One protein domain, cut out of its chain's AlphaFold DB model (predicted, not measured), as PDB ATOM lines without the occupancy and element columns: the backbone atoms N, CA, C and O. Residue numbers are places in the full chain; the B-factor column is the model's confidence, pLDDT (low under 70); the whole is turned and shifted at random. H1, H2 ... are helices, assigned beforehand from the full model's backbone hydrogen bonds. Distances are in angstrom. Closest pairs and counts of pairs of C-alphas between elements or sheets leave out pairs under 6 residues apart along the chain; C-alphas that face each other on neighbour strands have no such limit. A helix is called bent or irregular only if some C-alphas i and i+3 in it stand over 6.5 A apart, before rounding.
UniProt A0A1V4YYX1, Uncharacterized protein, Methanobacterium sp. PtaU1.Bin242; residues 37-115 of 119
ATOM      1  N   LEU A  37      67.972 105.309 138.735       91.12
ATOM      2  CA  LEU A  37      67.891 104.758 137.376       91.12
ATOM      3  C   LEU A  37      68.273 103.272 137.340       91.12
ATOM      4  O   LEU A  37      67.568 102.482 136.722       91.12
ATOM      5  N   VAL A  38      69.320 102.881 138.071       92.94
ATOM      6  CA  VAL A  38      69.780 101.487 138.148       92.94
ATOM      7  C   VAL A  38      68.695 100.577 138.717       92.94
ATOM      8  O   VAL A  38      68.394  99.540 138.134       92.94
ATOM      9  N   GLU A  39      68.048 100.969 139.815       91.69
ATOM     10  CA  GLU A  39      66.978 100.163 140.415       91.69
ATOM     11  C   GLU A  39      65.768 100.012 139.502       91.69
ATOM     12  O   GLU A  39      65.173  98.936 139.447       91.69
ATOM     13  N   LYS A  40      65.409 101.075 138.774       92.50
ATOM     14  CA  LYS A  40      64.333 101.023 137.781       92.50
ATOM     15  C   LYS A  40      64.683 100.057 136.653       92.50
ATOM     16  O   LYS A  40      63.846  99.237 136.285       92.50
ATOM     17  N   THR A  41      65.914 100.111 136.148       94.19
ATOM     18  CA  THR A  41      66.387  99.194 135.107       94.19
ATOM     19  C   THR A  41      66.370  97.750 135.598       94.19
ATOM     20  O   THR A  41      65.801  96.896 134.927       94.19
ATOM     21  N   VAL A  42      66.898  97.471 136.795       94.25
ATOM     22  CA  VAL A  42      66.879  96.122 137.388       94.25
ATOM     23  C   VAL A  42      65.445  95.614 137.579       94.25
ATOM     24  O   VAL A  42      65.173  94.448 137.301       94.25
ATOM     25  N   PHE A  43      64.506  96.474 137.989       92.31
ATOM     26  CA  PHE A  43      63.088  96.109 138.102       92.31
ATOM     27  C   PHE A  43      62.490  95.675 136.773       92.31
ATOM     28  O   PHE A  43      61.880  94.611 136.683       92.31
ATOM     29  N   ILE A  44      62.673  96.500 135.743       93.50
ATOM     30  CA  ILE A  44      62.119  96.244 134.415       93.50
ATOM     31  C   ILE A  44      62.755  94.982 133.827       93.50
ATOM     32  O   ILE A  44      62.032  94.108 133.358       93.50
ATOM     33  N   MET A  45      64.079  94.842 133.929       95.56
ATOM     34  CA  MET A  45      64.797  93.651 133.473       95.56
ATOM     35  C   MET A  45      64.311  92.385 134.181       95.56
ATOM     36  O   MET A  45      64.067  91.382 133.520       95.56
ATOM     37  N   GLY A  46      64.102  92.431 135.500       94.38
ATOM     38  CA  GLY A  46      63.571  91.296 136.255       94.38
ATOM     39  C   GLY A  46      62.192  90.851 135.760       94.38
ATOM     40  O   GLY A  46      61.977  89.663 135.533       94.38
ATOM     41  N   ILE A  47      61.277  91.798 135.520       92.88
ATOM     42  CA  ILE A  47      59.950  91.498 134.953       92.88
ATOM     43  C   ILE A  47      60.088  90.865 133.566       92.88
ATOM     44  O   ILE A  47      59.462  89.842 133.295       92.88
ATOM     45  N   VAL A  48      60.918  91.455 132.705       95.44
ATOM     46  CA  VAL A  48      61.145  90.976 131.336       95.44
ATOM     47  C   VAL A  48      61.688  89.548 131.339       95.44
ATOM     48  O   VAL A  48      61.163  88.706 130.618       95.44
ATOM     49  N   VAL A  49      62.676  89.242 132.180       96.62
ATOM     50  CA  VAL A  49      63.255  87.893 132.285       96.62
ATOM     51  C   VAL A  49      62.202  86.872 132.716       96.62
ATOM     52  O   VAL A  49      62.073  85.832 132.073       96.62
ATOM     53  N   ILE A  50      61.409  87.178 133.748       95.12
ATOM     54  CA  ILE A  50      60.351  86.282 134.248       95.12
ATOM     55  C   ILE A  50      59.306  85.986 133.161       95.12
ATOM     56  O   ILE A  50      58.780  84.878 133.100       95.12
ATOM     57  N   TRP A  51      59.008  86.961 132.302       94.38
ATOM     58  CA  TRP A  51      58.004  86.833 131.245       94.38
ATOM     59  C   TRP A  51      58.527  86.181 129.965       94.38
ATOM     60  O   TRP A  51      57.814  85.421 129.317       94.38
ATOM     61  N   ILE A  52      59.772  86.463 129.584       96.31
ATOM     62  CA  ILE A  52      60.374  85.926 128.358       96.31
ATOM     63  C   ILE A  52      60.831  84.479 128.554       96.31
ATOM     64  O   ILE A  52      60.745  83.682 127.622       96.31
ATOM     65  N   TYR A  53      61.292  84.112 129.751       95.88
ATOM     66  CA  TYR A  53      61.820  82.773 130.008       95.88
ATOM     67  C   TYR A  53      60.830  81.639 129.644       95.88
ATOM     68  O   TYR A  53      61.215  80.756 128.872       95.88
ATOM     69  N   PRO A  54      59.546  81.668 130.068       95.12
ATOM     70  CA  PRO A  54      58.561  80.666 129.654       95.12
ATOM     71  C   PRO A  54      58.290  80.665 128.146       95.12
ATOM     72  O   PRO A  54      58.116  79.602 127.556       95.12
ATOM     73  N   VAL A  55      58.290  81.843 127.510       96.25
ATOM     74  CA  VAL A  55      58.059  81.987 126.063       96.25
ATOM     75  C   VAL A  55      59.131  81.251 125.268       96.25
ATOM     76  O   VAL A  55      58.797  80.478 124.372       96.25
ATOM     77  N   ILE A  56      60.405  81.437 125.625       96.56
ATOM     78  CA  ILE A  56      61.525  80.756 124.962       96.56
ATOM     79  C   ILE A  56      61.363  79.234 125.075       96.56
ATOM     80  O   ILE A  56      61.463  78.532 124.071       96.56
ATOM     81  N   LEU A  57      61.050  78.716 126.267       96.56
ATOM     82  CA  LEU A  57      60.859  77.276 126.476       96.56
ATOM     83  C   LEU A  57      59.679  76.704 125.675       96.56
ATOM     84  O   LEU A  57      59.772  75.603 125.128       96.56
ATOM     85  N   MET A  58      58.568  77.436 125.577       96.62
ATOM     86  CA  MET A  58      57.397  77.000 124.805       96.62
ATOM     87  C   MET A  58      57.667  76.986 123.295       96.62
ATOM     88  O   MET A  58      57.206  76.075 122.609       96.62
ATOM     89  N   ILE A  59      58.450  77.944 122.787       96.94
ATOM     90  CA  ILE A  59      58.896  77.964 121.386       96.94
ATOM     91  C   ILE A  59      59.815  76.771 121.104       96.94
ATOM     92  O   ILE A  59      59.591  76.044 120.140       96.94
ATOM     93  N   LEU A  60      60.808  76.528 121.966       97.31
ATOM     94  CA  LEU A  60      61.750  75.413 121.804       97.31
ATOM     95  C   LEU A  60      61.061  74.044 121.865       97.31
ATOM     96  O   LEU A  60      61.461  73.120 121.167       97.31
ATOM     97  N   SER A  61      60.013  73.919 122.678       96.56
ATOM     98  CA  SER A  61      59.225  72.688 122.793       96.56
ATOM     99  C   SER A  61      58.111  72.558 121.745       96.56
ATOM    100  O   SER A  61      57.345  71.601 121.807       96.56
ATOM    101  N   LEU A  62      58.016  73.493 120.785       96.06
ATOM    102  CA  LEU A  62      57.016  73.524 119.702       96.06
ATOM    103  C   LEU A  62      55.551  73.507 120.194       96.06
ATOM    104  O   LEU A  62      54.627  73.154 119.460       96.06
ATOM    105  N   ASN A  63      55.317  73.933 121.437       95.06
ATOM    106  CA  ASN A  63      54.014  73.913 122.100       95.06
ATOM    107  C   ASN A  63      53.227  75.209 121.845       95.06
ATOM    108  O   ASN A  63      52.935  75.984 122.760       95.06
ATOM    109  N   TYR A  64      52.866  75.459 120.585       94.94
ATOM    110  CA  TYR A  64      52.283  76.741 120.161       94.94
ATOM    111  C   TYR A  64      50.918  77.066 120.785       94.94
ATOM    112  O   TYR A  64      50.621  78.235 121.027       94.94
ATOM    113  N   ILE A  65      50.099  76.056 121.098       96.62
ATOM    114  CA  ILE A  65      48.799  76.265 121.760       96.62
ATOM    115  C   ILE A  65      49.009  76.882 123.149       96.62
ATOM    116  O   ILE A  65      48.385  77.890 123.487       96.62
ATOM    117  N   PHE A  66      49.934  76.318 123.933       96.12
ATOM    118  CA  PHE A  66      50.278  76.845 125.253       96.12
ATOM    119  C   PHE A  66      50.945  78.215 125.166       96.12
ATOM    120  O   PHE A  66      50.656  79.068 126.000       96.12
ATOM    121  N   LEU A  67      51.762  78.459 124.135       97.31
ATOM    122  CA  LEU A  67      52.359  79.772 123.894       97.31
ATOM    123  C   LEU A  67      51.289  80.852 123.678       97.31
ATOM    124  O   LEU A  67      51.328  81.892 124.333       97.31
ATOM    125  N   ILE A  68      50.320  80.611 122.790       97.38
ATOM    126  CA  ILE A  68      49.244  81.573 122.508       97.38
ATOM    127  C   ILE A  68      48.422  81.831 123.772       97.38
ATOM    128  O   ILE A  68      48.189  82.985 124.136       97.38
ATOM    129  N   LEU A  69      48.025  80.765 124.473       97.81
ATOM    130  CA  LEU A  69      47.263  80.879 125.714       97.81
ATOM    131  C   LEU A  69      48.035  81.677 126.775       97.81
ATOM    132  O   LEU A  69      47.479  82.589 127.389       97.81
ATOM    133  N   TYR A  70      49.324  81.376 126.949       97.06
ATOM    134  CA  TYR A  70      50.207  82.088 127.863       97.06
ATOM    135  C   TYR A  70      50.272  83.578 127.532       97.06
ATOM    136  O   TYR A  70      50.106  84.394 128.436       97.06
ATOM    137  N   LEU A  71      50.466  83.950 126.264       96.88
ATOM    138  CA  LEU A  71      50.553  85.352 125.850       96.88
ATOM    139  C   LEU A  71      49.245  86.108 126.115       96.88
ATOM    140  O   LEU A  71      49.286  87.219 126.646       96.88
ATOM    141  N   ILE A  72      48.091  85.505 125.812       97.81
ATOM    142  CA  ILE A  72      46.776  86.122 126.045       97.81
ATOM    143  C   ILE A  72      46.545  86.353 127.540       97.81
ATOM    144  O   ILE A  72      46.232  87.473 127.954       97.81
ATOM    145  N   ILE A  73      46.728  85.312 128.359       97.25
ATOM    146  CA  ILE A  73      46.527  85.400 129.812       97.25
ATOM    147  C   ILE A  73      47.496  86.410 130.413       97.25
ATOM    148  O   ILE A  73      47.088  87.261 131.199       97.25
ATOM    149  N   SER A  74      48.762  86.348 130.014       96.25
ATOM    150  CA  SER A  74      49.793  87.282 130.441       96.25
ATOM    151  C   SER A  74      49.356  88.721 130.161       96.25
ATOM    152  O   SER A  74      49.195  89.505 131.097       96.25
ATOM    153  N   LEU A  75      49.040  89.071 128.910       96.38
ATOM    154  CA  LEU A  75      48.577  90.421 128.555       96.38
ATOM    155  C   LEU A  75      47.374  90.875 129.394       96.38
ATOM    156  O   LEU A  75      47.357  92.011 129.881       96.38
ATOM    157  N   PHE A  76      46.402  89.988 129.613       97.31
ATOM    158  CA  PHE A  76      45.227  90.269 130.435       97.31
ATOM    159  C   PHE A  76      45.591  90.544 131.901       97.31
ATOM    160  O   PHE A  76      45.187  91.564 132.463       97.31
ATOM    161  N   VAL A  77      46.418  89.689 132.510       94.56
ATOM    162  CA  VAL A  77      46.897  89.842 133.892       94.56
ATOM    163  C   VAL A  77      47.698  91.132 134.050       94.56
ATOM    164  O   VAL A  77      47.468  91.882 135.001       94.56
ATOM    165  N   PHE A  78      48.595  91.448 133.113       94.06
ATOM    166  CA  PHE A  78      49.356  92.698 133.146       94.06
ATOM    167  C   PHE A  78      48.446  93.919 133.045       94.06
ATOM    168  O   PHE A  78      48.628  94.886 133.792       94.06
ATOM    169  N   HIS A  79      47.441  93.870 132.168       95.00
ATOM    170  CA  HIS A  79      46.465  94.941 132.051       95.00
ATOM    171  C   HIS A  79      45.679  95.131 133.354       95.00
ATOM    172  O   HIS A  79      45.620  96.248 133.868       95.00
ATOM    173  N   ILE A  80      45.135  94.057 133.937       95.06
ATOM    174  CA  ILE A  80      44.400  94.117 135.208       95.06
ATOM    175  C   ILE A  80      45.284  94.667 136.324       95.06
ATOM    176  O   ILE A  80      44.894  95.600 137.035       95.06
ATOM    177  N   MET A  81      46.491  94.125 136.468       92.75
ATOM    178  CA  MET A  81      47.426  94.547 137.501       92.75
ATOM    179  C   MET A  81      47.722  96.046 137.373       92.75
ATOM    180  O   MET A  81      47.605  96.791 138.348       92.75
ATOM    181  N   ARG A  82      48.021  96.527 136.163       91.94
ATOM    182  CA  ARG A  82      48.342  97.939 135.928       91.94
ATOM    183  C   ARG A  82      47.132  98.862 136.103       91.94
ATOM    184  O   ARG A  82      47.288  99.980 136.595       91.94
ATOM    185  N   SER A  83      45.941  98.412 135.717       91.69
ATOM    186  CA  SER A  83      44.719  99.225 135.725       91.69
ATOM    187  C   SER A  83      44.061  99.329 137.098       91.69
ATOM    188  O   SER A  83      43.542 100.397 137.422       91.69
ATOM    189  N   TYR A  84      44.103  98.269 137.907       91.81
ATOM    190  CA  TYR A  84      43.371  98.202 139.178       91.81
ATOM    191  C   TYR A  84      44.280  98.152 140.396       91.81
ATOM    192  O   TYR A  84      43.992  98.788 141.407       91.81
ATOM    193  N   MET A  85      45.373  97.402 140.306       91.44
ATOM    194  CA  MET A  85      46.193  97.074 141.464       91.44
ATOM    195  C   MET A  85      47.293  98.123 141.674       91.44
ATOM    196  O   MET A  85      47.397  98.723 142.745       91.44
ATOM    197  N   CYS A  86      48.037  98.478 140.622       91.81
ATOM    198  CA  CYS A  86      49.071  99.518 140.680       91.81
ATOM    199  C   CYS A  86      48.526 100.919 141.013       91.81
ATOM    200  O   CYS A  86      49.281 101.754 141.506       91.81
ATOM    201  N   LYS A  87      47.229 101.183 140.791       91.88
ATOM    202  CA  LYS A  87      46.557 102.439 141.185       91.88
ATOM    203  C   LYS A  87      46.168 102.502 142.666       91.88
ATOM    204  O   LYS A  87      45.816 103.567 143.151       91.88
ATOM    205  N   LYS A  88      46.202 101.379 143.385       90.56
ATOM    206  CA  LYS A  88      45.930 101.321 144.833       90.56
ATOM    207  C   LYS A  88      47.213 101.342 145.666       90.56
ATOM    208  O   LYS A  88      47.162 101.344 146.889       90.56
ATOM    209  N   CYS A  89      48.376 101.294 145.018       91.38
ATOM    210  CA  CYS A  89      49.658 101.214 145.699       91.38
ATOM    211  C   CYS A  89      50.146 102.602 146.134       91.38
ATOM    212  O   CYS A  89      50.252 103.507 145.307       91.38
ATOM    213  N   ILE A  90      50.524 102.730 147.409       91.19
ATOM    214  CA  ILE A  90      51.114 103.951 147.981       91.19
ATOM    215  C   ILE A  90      52.627 104.081 147.724       91.19
ATOM    216  O   ILE A  90      53.239 105.078 148.086       91.19
ATOM    217  N   ASN A  91      53.258 103.087 147.084       91.44
ATOM    218  CA  ASN A  91      54.641 103.204 146.618       91.44
ATOM    219  C   ASN A  91      54.678 104.002 145.307       91.44
ATOM    220  O   ASN A  91      54.726 103.423 144.214       91.44
ATOM    221  N   PHE A  92      54.628 105.327 145.413       90.25
ATOM    222  CA  PHE A  92      54.640 106.223 144.254       90.25
ATOM    223  C   PHE A  92      55.993 106.262 143.526       90.25
ATOM    224  O   PHE A  92      56.051 106.659 142.367       90.25
ATOM    225  N   ALA A  93      57.072 105.768 144.145       87.12
ATOM    226  CA  ALA A  93      58.385 105.642 143.510       87.12
ATOM    227  C   ALA A  93      58.484 104.468 142.509       87.12
ATOM    228  O   ALA A  93      59.457 104.380 141.755       87.12
ATOM    229  N   CYS A  94      57.509 103.550 142.497       89.50
ATOM    230  CA  CYS A  94      57.494 102.395 141.601       89.50
ATOM    231  C   CYS A  94      57.214 102.808 140.139       89.50
ATOM    232  O   CYS A  94      56.199 103.459 139.891       89.50
ATOM    233  N   PRO A  95      58.012 102.359 139.145       88.75
ATOM    234  CA  PRO A  95      57.780 102.659 137.724       88.75
ATOM    235  C   PRO A  95      56.415 102.214 137.185       88.75
ATOM    236  O   PRO A  95      55.898 102.793 136.232       88.75
ATOM    237  N   SER A  96      55.824 101.181 137.788       90.06
ATOM    238  CA  SER A  96      54.511 100.660 137.394       90.06
ATOM    239  C   SER A  96      53.346 101.401 138.052       90.06
ATOM    240  O   SER A  96      52.195 101.127 137.707       90.06
ATOM    241  N   ASN A  97      53.608 102.318 138.992       91.81
ATOM    242  CA  ASN A  97      52.567 103.096 139.655       91.81
ATOM    243  C   ASN A  97      51.868 104.030 138.648       91.81
ATOM    244  O   ASN A  97      52.496 104.603 137.758       91.81
ATOM    245  N   ARG A  98      50.543 104.147 138.758       90.50
ATOM    246  CA  ARG A  98      49.699 104.952 137.855       90.50
ATOM    247  C   ARG A  98      48.746 105.882 138.607       90.50
ATOM    248  O   ARG A  98      47.757 106.326 138.029       90.50
ATOM    249  N   VAL A  99      49.007 106.139 139.887       93.06
ATOM    250  CA  VAL A  99      48.245 107.104 140.686       93.06
ATOM    251  C   VAL A  99      48.511 108.507 140.155       93.06
ATOM    252  O   VAL A  99      49.655 108.870 139.893       93.06
ATOM    253  N   ASP A 100      47.454 109.299 139.988       93.06
ATOM    254  CA  ASP A 100      47.571 110.673 139.507       93.06
ATOM    255  C   ASP A 100      48.366 111.551 140.485       93.06
ATOM    256  O   ASP A 100      48.208 111.445 141.703       93.06
ATOM    257  N   ILE A 101      49.187 112.458 139.954       89.94
ATOM    258  CA  ILE A 101      50.070 113.323 140.749       89.94
ATOM    259  C   ILE A 101      49.274 114.180 141.746       89.94
ATOM    260  O   ILE A 101      49.755 114.427 142.851       89.94
ATOM    261  N   LYS A 102      48.045 114.609 141.420       93.56
ATOM    262  CA  LYS A 102      47.195 115.375 142.350       93.56
ATOM    263  C   LYS A 102      46.790 114.531 143.557       93.56
ATOM    264  O   LYS A 102      46.796 115.032 144.678       93.56
ATOM    265  N   ILE A 103      46.480 113.252 143.337       93.38
ATOM    266  CA  ILE A 103      46.151 112.305 144.413       93.38
ATOM    267  C   ILE A 103      47.393 112.031 145.262       93.38
ATOM    268  O   ILE A 103      47.289 112.034 146.484       93.38
ATOM    269  N   GLN A 104      48.565 111.864 144.642       91.25
ATOM    270  CA  GLN A 104      49.828 111.687 145.369       91.25
ATOM    271  C   GLN A 104      50.136 112.894 146.263       91.25
ATOM    272  O   GLN A 104      50.408 112.731 147.447       91.25
ATOM    273  N   LYS A 105      50.021 114.117 145.726       90.94
ATOM    274  CA  LYS A 105      50.189 115.348 146.509       90.94
ATOM    275  C   LYS A 105      49.195 115.407 147.665       90.94
ATOM    276  O   LYS A 105      49.603 115.640 148.793       90.94
ATOM    277  N   LYS A 106      47.914 115.121 147.407       93.81
ATOM    278  CA  LYS A 106      46.885 115.071 148.457       93.81
ATOM    279  C   LYS A 106      47.200 114.011 149.517       93.81
ATOM    280  O   LYS A 106      46.916 114.226 150.689       93.81
ATOM    281  N   PHE A 107      47.770 112.873 149.136       91.75
ATOM    282  CA  PHE A 107      48.199 111.855 150.090       91.75
ATOM    283  C   PHE A 107      49.287 112.400 151.022       91.75
ATOM    284  O   PHE A 107      49.127 112.314 152.237       91.75
ATOM    285  N   TYR A 108      50.329 113.032 150.477       89.44
ATOM    286  CA  TYR A 108      51.414 113.606 151.277       89.44
ATOM    287  C   TYR A 108      50.964 114.782 152.151       89.44
ATOM    288  O   TYR A 108      51.378 114.863 153.302       89.44
ATOM    289  N   THR A 109      50.035 115.628 151.691       91.62
ATOM    290  CA  THR A 109      49.510 116.723 152.530       91.62
ATOM    291  C   THR A 109      48.759 116.226 153.766       91.62
ATOM    292  O   THR A 109      48.747 116.912 154.779       91.62
ATOM    293  N   HIS A 110      48.113 115.057 153.693       91.50
ATOM    294  CA  HIS A 110      47.441 114.449 154.851       91.50
ATOM    295  C   HIS A 110      48.383 113.572 155.690       91.50
ATOM    296  O   HIS A 110      48.018 113.187 156.794       91.50
ATOM    297  N   ASN A 111      49.567 113.237 155.167       89.06
ATOM    298  CA  ASN A 111      50.539 112.349 155.804       89.06
ATOM    299  C   ASN A 111      51.949 112.969 155.726       89.06
ATOM    300  O   ASN A 111      52.820 112.416 155.045       89.06
ATOM    301  N   PRO A 112      52.180 114.120 156.386       83.69
ATOM    302  CA  PRO A 112      53.432 114.868 156.266       83.69
ATOM    303  C   PRO A 112      54.648 114.089 156.785       83.69
ATOM    304  O   PRO A 112      55.740 114.237 156.248       83.69
ATOM    305  N   ASP A 113      54.463 113.181 157.748       81.25
ATOM    306  CA  ASP A 113      55.537 112.325 158.283       81.25
ATOM    307  C   ASP A 113      56.123 111.360 157.234       81.25
ATOM    308  O   ASP A 113      57.208 110.798 157.407       81.25
ATOM    309  N   ILE A 114      55.394 111.160 156.133       79.94
ATOM    310  CA  ILE A 114      55.737 110.281 155.013       79.94
ATOM    311  C   ILE A 114      56.165 111.106 153.784       79.94
ATOM    312  O   ILE A 114      56.531 110.532 152.761       79.94
ATOM    313  N   ASP A 115      56.114 112.438 153.838       67.88
ATOM    314  CA  ASP A 115      56.501 113.290 152.715       67.88
ATOM    315  C   ASP A 115      58.020 113.512 152.691       67.88
ATOM    316  O   ASP A 115      58.580 114.283 153.467       67.88
TER     317      ASP A 115
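Overview. This is residues 37 to 115 of the 119 residues of an uncharacterized protein of Methanobacterium sp. PtaU1.Bin242 (UniProt A0A1V4YYX1). A long helical hairpin opened into a narrow V: H1 and H2 meet near their tight link and spread apart toward the other end, where the loop of residues 86 to 100 lies at the mouth of the V. The short helix H3 follows beyond that loop, touches neither leg and adds to the length of the whole. The printed part has 79 residues with three named helices in the order H1, H2, H3 and no named strand; 56 residues are in the helices, and the class is all helix. The whole is only just loose, close to extended, with a radius of gyration of the C-alphas of 17.3 A, and its outline is a rod of 55 by 26 by 14 A.

Arrangement. The longest helix is H1, residues 37 to 60, with a kink of 28 degrees near residue 51. H2, residues 64 to 85, touches H1, and the closest C-alphas of the two, those of Met 58 and Leu 67, are 5.8 A apart. H1 touches H2 with residues 55 to 59 alone, and H2 touches H1 with residues 64 to 67 alone. The two are a helical hairpin, at a shallow tilt of 27 degrees, opposite ways, and their centres are 14.6 A apart. Residues 45 to 50 of H1 and residues 75 to 80 of H2 stand free. H3, residues 101 to 110, is apart from both H1 and H2. In H2 and H3 every pair of O i and N i+4 is within hydrogen-bond range; in H1 it is 18 of 20.

Along the chain. H1 runs 33.8 A from C-alpha 37 at (67.891, 104.758, 137.376) to C-alpha 60 at (61.750, 75.413, 121.804). It is neither bent nor irregular, but only just: C-alphas 51 and 54 are 6.4 A apart. H2 is 30.1 A from first to last C-alpha and begins with C-alpha 64 at (52.283, 76.741, 120.161). It too is neither bent nor irregular, but only just, with C-alphas 82 and 85 at 6.0 A. H3 is 14.4 A from first to last C-alpha and ends with C-alpha 110 at (47.441, 114.449, 154.851).

Size, cuts and confidence. The two C-alphas farthest apart are those of Leu 62 and Pro 112, at 55.3 A. The link from H1 to H2 has 3 residues and is tight, while that from H2 to H3 has 15 residues and is long. Residues 108 to 114, of which 108 to 110 belong to H3, stand free. The printed part has no cut. The mean pLDDT of the printed part is 92.9, and one residue, Asp 115, is under 70.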